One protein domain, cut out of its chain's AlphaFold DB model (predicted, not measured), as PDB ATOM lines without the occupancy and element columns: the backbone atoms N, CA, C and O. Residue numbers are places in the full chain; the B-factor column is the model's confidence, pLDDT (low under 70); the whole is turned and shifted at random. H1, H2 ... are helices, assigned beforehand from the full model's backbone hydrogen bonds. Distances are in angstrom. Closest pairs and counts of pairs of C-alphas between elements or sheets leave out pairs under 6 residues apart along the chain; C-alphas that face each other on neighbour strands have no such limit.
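What this domain is: This is residues 9 to 54 of the 159 residues of an uncharacterized protein of Verrucomicrobia bacterium (UniProt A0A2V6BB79). Two short helices, H1 and H2, overlap only in part and run the same way, and a long link without a named element swings out from the end of H1 and runs back past both helices to the start of H2. The printed part is a loose rod of 46 residues, spanning 38 by 18 by 14 A, with a radius of gyration of the C-alphas of 12.0 A. Its class is all helix, H1 then H2, with 20 residues in named elements, under half, and no named strand.

Where its parts are: Find C-alpha 9 at (-46.399, -25.910, -21.198); from there H1, residues 9 to 20, runs 16.8 A to C-alpha 20 at (-43.482, -20.443, -36.801). H2, residues 45 to 52, runs 10.3 A and ends at C-alpha 52, (-38.535, -18.099, -24.487).

How they stand to each other: Look at Val 12 and Val 51, where H1 and H2 touch; their C-alphas, the closest of the two helices, are 4.9 A apart. The helices run the same way at a steep tilt of 42 degrees. In H2 every O i to N i+4 pair is within hydrogen-bond range; in H1, 7 of 8 are.

The domain as a whole: The C-alphas farthest apart, those of Pro 24 and Thr 38, are 37.6 A apart, both in the long link, residues 21 to 44. The printed part has no cut, and no printed residue is under 70 in pLDDT.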
ATOM      1  N   ASP A   9     -46.102 -25.021 -20.067       93.62
ATOM      2  CA  ASP A   9     -46.399 -25.910 -21.198       93.62
ATOM      3  C   ASP A   9     -47.499 -25.357 -22.113       93.62
ATOM      4  O   ASP A   9     -47.495 -25.598 -23.326       93.62
ATOM      5  N   GLU A  10     -48.422 -24.570 -21.562       93.69
ATOM      6  CA  GLU A  10     -49.415 -23.850 -22.361       93.69
ATOM      7  C   GLU A  10     -48.783 -22.634 -23.046       93.69
ATOM      8  O   GLU A  10     -48.953 -22.426 -24.251       93.69
ATOM      9  N   ILE A  11     -47.994 -21.844 -22.309       94.81
ATOM     10  CA  ILE A  11     -47.376 -20.630 -22.856       94.81
ATOM     11  C   ILE A  11     -46.354 -20.961 -23.944       94.81
ATOM     12  O   ILE A  11     -46.284 -20.254 -24.951       94.81
ATOM     13  N   VAL A  12     -45.576 -22.038 -23.804       95.44
ATOM     14  CA  VAL A  12     -44.639 -22.436 -24.862       95.44
ATOM     15  C   VAL A  12     -45.355 -22.812 -26.155       95.44
ATOM     16  O   VAL A  12     -44.831 -22.504 -27.222       95.44
ATOM     17  N   ALA A  13     -46.543 -23.424 -26.103       94.56
ATOM     18  CA  ALA A  13     -47.290 -23.750 -27.315       94.56
ATOM     19  C   ALA A  13     -47.594 -22.478 -28.123       94.56
ATOM     20  O   ALA A  13     -47.341 -22.437 -29.325       94.56
ATOM     21  N   LEU A  14     -48.007 -21.413 -27.433       94.44
ATOM     22  CA  LEU A  14     -48.244 -20.098 -28.022       94.44
ATOM     23  C   LEU A  14     -46.960 -19.455 -28.568       94.44
ATOM     24  O   LEU A  14     -46.936 -18.944 -29.687       94.44
ATOM     25  N   VAL A  15     -45.870 -19.491 -27.793       95.00
ATOM     26  CA  VAL A  15     -44.575 -18.942 -28.227       95.00
ATOM     27  C   VAL A  15     -44.060 -19.680 -29.461       95.00
ATOM     28  O   VAL A  15     -43.597 -19.046 -30.407       95.00
ATOM     29  N   ASN A  16     -44.154 -21.007 -29.469       94.69
ATOM     30  CA  ASN A  16     -43.735 -21.854 -30.575       94.69
ATOM     31  C   ASN A  16     -44.575 -21.575 -31.833       94.69
ATOM     32  O   ASN A  16     -44.007 -21.365 -32.906       94.69
ATOM     33  N   GLU A  17     -45.900 -21.466 -31.691       94.50
ATOM     34  CA  GLU A  17     -46.801 -21.079 -32.780       94.50
ATOM     35  C   GLU A  17     -46.406 -19.723 -33.373       94.50
ATOM     36  O   GLU A  17     -46.223 -19.610 -34.582       94.50
ATOM     37  N   TRP A  18     -46.189 -18.696 -32.550       94.31
ATOM     38  CA  TRP A  18     -45.826 -17.358 -33.032       94.31
ATOM     39  C   TRP A  18     -44.395 -17.239 -33.559       94.31
ATOM     40  O   TRP A  18     -44.086 -16.288 -34.280       94.31
ATOM     41  N   GLN A  19     -43.509 -18.174 -33.219       90.88
ATOM     42  CA  GLN A  19     -42.202 -18.286 -33.863       90.88
ATOM     43  C   GLN A  19     -42.319 -18.873 -35.277       90.88
ATOM     44  O   GLN A  19     -41.575 -18.452 -36.160       90.88
ATOM     45  N   GLN A  20     -43.258 -19.798 -35.501       91.94
ATOM     46  CA  GLN A  20     -43.482 -20.443 -36.801       91.94
ATOM     47  C   GLN A  20     -44.405 -19.631 -37.722       91.94
ATOM     48  O   GLN A  20     -44.151 -19.515 -38.918       91.94
ATOM     49  N   SER A  21     -45.465 -19.053 -37.163       94.19
ATOM     50  CA  SER A  21     -46.516 -18.308 -37.852       94.19
ATOM     51  C   SER A  21     -46.769 -16.993 -37.116       94.19
ATOM     52  O   SER A  21     -47.765 -16.806 -36.415       94.19
ATOM     53  N   ARG A  22     -45.807 -16.072 -37.227       93.06
ATOM     54  CA  ARG A  22     -45.869 -14.774 -36.549       93.06
ATOM     55  C   ARG A  22     -47.016 -13.920 -37.116       93.06
ATOM     56  O   ARG A  22     -46.976 -13.604 -38.307       93.06
ATOM     57  N   PRO A  23     -47.981 -13.463 -36.291       94.50
ATOM     58  CA  PRO A  23     -48.997 -12.516 -36.741       94.50
ATOM     59  C   PRO A  23     -48.352 -11.236 -37.304       94.50
ATOM     60  O   PRO A  23     -47.417 -10.725 -36.684       94.50
ATOM     61  N   PRO A  24     -48.835 -10.665 -38.424       94.44
ATOM     62  CA  PRO A  24     -48.150  -9.557 -39.104       94.44
ATOM     63  C   PRO A  24     -47.920  -8.310 -38.235       94.44
ATOM     64  O   PRO A  24     -46.947  -7.580 -38.423       94.44
ATOM     65  N   GLN A  25     -48.822  -8.053 -37.288       95.25
ATOM     66  CA  GLN A  25     -48.769  -6.912 -36.375       95.25
ATOM     67  C   GLN A  25     -48.005  -7.214 -35.075       95.25
ATOM     68  O   GLN A  25     -47.723  -6.284 -34.317       95.25
ATOM     69  N   LEU A  26     -47.654  -8.478 -34.804       93.25
ATOM     70  CA  LEU A  26     -46.892  -8.854 -33.616       93.25
ATOM     71  C   LEU A  26     -45.430  -8.434 -33.798       93.25
ATOM     72  O   LEU A  26     -44.697  -9.012 -34.600       93.25
ATOM     73  N   ARG A  27     -45.006  -7.419 -33.042       90.62
ATOM     74  CA  ARG A  27     -43.628  -6.913 -33.079       90.62
ATOM     75  C   ARG A  27     -42.709  -7.720 -32.175       90.62
ATOM     76  O   ARG A  27     -41.669  -8.191 -32.623       90.62
ATOM     77  N   GLU A  28     -43.099  -7.866 -30.914       90.00
ATOM     78  CA  GLU A  28     -42.236  -8.365 -29.846       90.00
ATOM     79  C   GLU A  28     -43.069  -9.059 -28.762       90.00
ATOM     80  O   GLU A  28     -44.260  -8.778 -28.610       90.00
ATOM     81  N   LEU A  29     -42.429  -9.945 -27.992       89.56
ATOM     82  CA  LEU A  29     -42.982 -10.528 -26.770       89.56
ATOM     83  C   LEU A  29     -42.232  -9.965 -25.567       89.56
ATOM     84  O   LEU A  29     -41.010 -10.077 -25.480       89.56
ATOM     85  N   LEU A  30     -42.975  -9.371 -24.635       90.25
ATOM     86  CA  LEU A  30     -42.428  -8.728 -23.444       90.25
ATOM     87  C   LEU A  30     -42.679  -9.601 -22.212       90.25
ATOM     88  O   LEU A  30     -43.822  -9.854 -21.834       90.25
ATOM     89  N   TRP A  31     -41.601 -10.013 -21.547       89.38
ATOM     90  CA  TRP A  31     -41.658 -10.769 -20.296       89.38
ATOM     91  C   TRP A  31     -41.646  -9.807 -19.109       89.38
ATOM     92  O   TRP A  31     -40.592  -9.410 -18.621       89.38
ATOM     93  N   TYR A  32     -42.836  -9.408 -18.658       82.69
ATOM     94  CA  TYR A  32     -43.002  -8.352 -17.653       82.69
ATOM     95  C   TYR A  32     -42.359  -8.673 -16.289       82.69
ATOM     96  O   TYR A  32     -41.900  -7.767 -15.596       82.69
ATOM     97  N   ARG A  33     -42.302  -9.954 -15.895       86.19
ATOM     98  CA  ARG A  33     -41.770 -10.381 -14.591       86.19
ATOM     99  C   ARG A  33     -40.624 -11.371 -14.756       86.19
ATOM    100  O   ARG A  33     -40.823 -12.581 -14.834       86.19
ATOM    101  N   ILE A  34     -39.410 -10.841 -14.758       88.81
ATOM    102  CA  ILE A  34     -38.185 -11.635 -14.824       88.81
ATOM    103  C   ILE A  34     -37.975 -12.415 -13.504       88.81
ATOM    104  O   ILE A  34     -38.137 -11.837 -12.426       88.81
ATOM    105  N   PRO A  35     -37.641 -13.718 -13.558       90.00
ATOM    106  CA  PRO A  35     -37.339 -14.539 -12.391       90.00
ATOM    107  C   PRO A  35     -36.213 -13.982 -11.528       90.00
ATOM    108  O   PRO A  35     -35.137 -13.655 -12.023       90.00
ATOM    109  N   ILE A  36     -36.430 -13.990 -10.214       88.31
ATOM    110  CA  ILE A  36     -35.375 -13.833  -9.210       88.31
ATOM    111  C   ILE A  36     -35.428 -15.017  -8.244       88.31
ATOM    112  O   ILE A  36     -36.486 -15.603  -8.018       88.31
ATOM    113  N   ALA A  37     -34.288 -15.385  -7.659       80.88
ATOM    114  CA  ALA A  37     -34.163 -16.609  -6.861       80.88
ATOM    115  C   ALA A  37     -35.129 -16.671  -5.658       80.88
ATOM    116  O   ALA A  37     -35.601 -17.750  -5.294       80.88
ATOM    117  N   THR A  38     -35.447 -15.522  -5.064       84.94
ATOM    118  CA  THR A  38     -36.303 -15.400  -3.875       84.94
ATOM    119  C   THR A  38     -37.797 -15.351  -4.192       84.94
ATOM    120  O   THR A  38     -38.620 -15.464  -3.284       84.94
ATOM    121  N   ASP A  39     -38.172 -15.206  -5.464       86.00
ATOM    122  CA  ASP A  39     -39.568 -15.101  -5.867       86.00
ATOM    123  C   ASP A  39     -40.186 -16.484  -6.066       86.00
ATOM    124  O   ASP A  39     -40.065 -17.119  -7.112       86.00
ATOM    125  N   MET A  40     -40.875 -16.952  -5.030       82.69
ATOM    126  CA  MET A  40     -41.535 -18.256  -5.034       82.69
ATOM    127  C   MET A  40     -42.760 -18.317  -5.953       82.69
ATOM    128  O   MET A  40     -43.210 -19.421  -6.258       82.69
ATOM    129  N   ARG A  41     -43.287 -17.163  -6.386       84.12
ATOM    130  CA  ARG A  41     -44.489 -17.049  -7.230       84.12
ATOM    131  C   ARG A  41     -44.167 -16.815  -8.702       84.12
ATOM    132  O   ARG A  41     -45.072 -16.532  -9.482       84.12
ATOM    133  N   ASN A  42     -42.893 -16.867  -9.071       88.56
ATOM    134  CA  ASN A  42     -42.464 -16.789 -10.455       88.56
ATOM    135  C   ASN A  42     -41.888 -18.134 -10.904       88.56
ATOM    136  O   ASN A  42     -41.496 -18.979 -10.089       88.56
ATOM    137  N   TRP A  43     -41.828 -18.315 -12.218       91.31
ATOM    138  CA  TRP A  43     -41.048 -19.377 -12.830       91.31
ATOM    139  C   TRP A  43     -39.580 -19.268 -12.427       91.31
ATOM    140  O   TRP A  43     -39.073 -18.183 -12.129       91.31
ATOM    141  N   ARG A  44     -38.867 -20.396 -12.440       93.00
ATOM    142  CA  ARG A  44     -37.405 -20.364 -12.349       93.00
ATOM    143  C   ARG A  44     -36.823 -19.883 -13.678       93.00
ATOM    144  O   ARG A  44     -37.463 -19.969 -14.724       93.00
ATOM    145  N   TRP A  45     -35.585 -19.386 -13.638       94.31
ATOM    146  CA  TRP A  45     -34.902 -18.899 -14.841       94.31
ATOM    147  C   TRP A  45     -34.814 -19.969 -15.934       94.31
ATOM    148  O   TRP A  45     -35.059 -19.675 -17.098       94.31
ATOM    149  N   VAL A  46     -34.543 -21.220 -15.545       95.69
ATOM    150  CA  VAL A  46     -34.498 -22.368 -16.464       95.69
ATOM    151  C   VAL A  46     -35.836 -22.597 -17.174       95.69
ATOM    152  O   VAL A  46     -35.850 -22.791 -18.385       95.69
ATOM    153  N   THR A  47     -36.958 -22.453 -16.462       96.00
ATOM    154  CA  THR A  47     -38.306 -22.558 -17.031       96.00
ATOM    155  C   THR A  47     -38.551 -21.448 -18.049       96.00
ATOM    156  O   THR A  47     -38.917 -21.722 -19.189       96.00
ATOM    157  N   LEU A  48     -38.300 -20.187 -17.663       95.19
ATOM    158  CA  LEU A  48     -38.497 -19.045 -18.558       95.19
ATOM    159  C   LEU A  48     -37.612 -19.168 -19.804       95.19
ATOM    160  O   LEU A  48     -38.083 -18.932 -20.912       95.19
ATOM    161  N   SER A  49     -36.350 -19.566 -19.640       95.44
ATOM    162  CA  SER A  49     -35.415 -19.728 -20.753       95.44
ATOM    163  C   SER A  49     -35.886 -20.779 -21.763       95.44
ATOM    164  O   SER A  49     -35.724 -20.563 -22.964       95.44
ATOM    165  N   ALA A  50     -36.464 -21.897 -21.309       97.06
ATOM    166  CA  ALA A  50     -37.032 -22.913 -22.196       97.06
ATOM    167  C   ALA A  50     -38.238 -22.362 -22.976       97.06
ATOM    168  O   ALA A  50     -38.262 -22.434 -24.208       97.06
ATOM    169  N   VAL A  51     -39.172 -21.710 -22.274       95.94
ATOM    170  CA  VAL A  51     -40.367 -21.097 -22.875       95.94
ATOM    171  C   VAL A  51     -39.987 -20.020 -23.897       95.94
ATOM    172  O   VAL A  51     -40.505 -20.026 -25.011       95.94
ATOM    173  N   MET A  52     -39.044 -19.131 -23.570       94.75
ATOM    174  CA  MET A  52     -38.535 -18.099 -24.487       94.75
ATOM    175  C   MET A  52     -37.935 -18.695 -25.764       94.75
ATOM    176  O   MET A  52     -38.082 -18.122 -26.843       94.75
ATOM    177  N   ALA A  53     -37.289 -19.857 -25.651       94.75
ATOM    178  CA  ALA A  53     -36.742 -20.597 -26.782       94.75
ATOM    179  C   ALA A  53     -37.807 -21.376 -27.580       94.75
ATOM    180  O   ALA A  53     -37.451 -22.097 -28.507       94.75
ATOM    181  N   GLY A  54     -39.094 -21.268 -27.226       94.81
ATOM    182  CA  GLY A  54     -40.171 -22.031 -27.860       94.81
ATOM    183  C   GLY A  54     -40.069 -23.541 -27.615       94.81
ATOM    184  O   GLY A  54     -40.625 -24.320 -28.391       94.81
TER     185      GLY A  54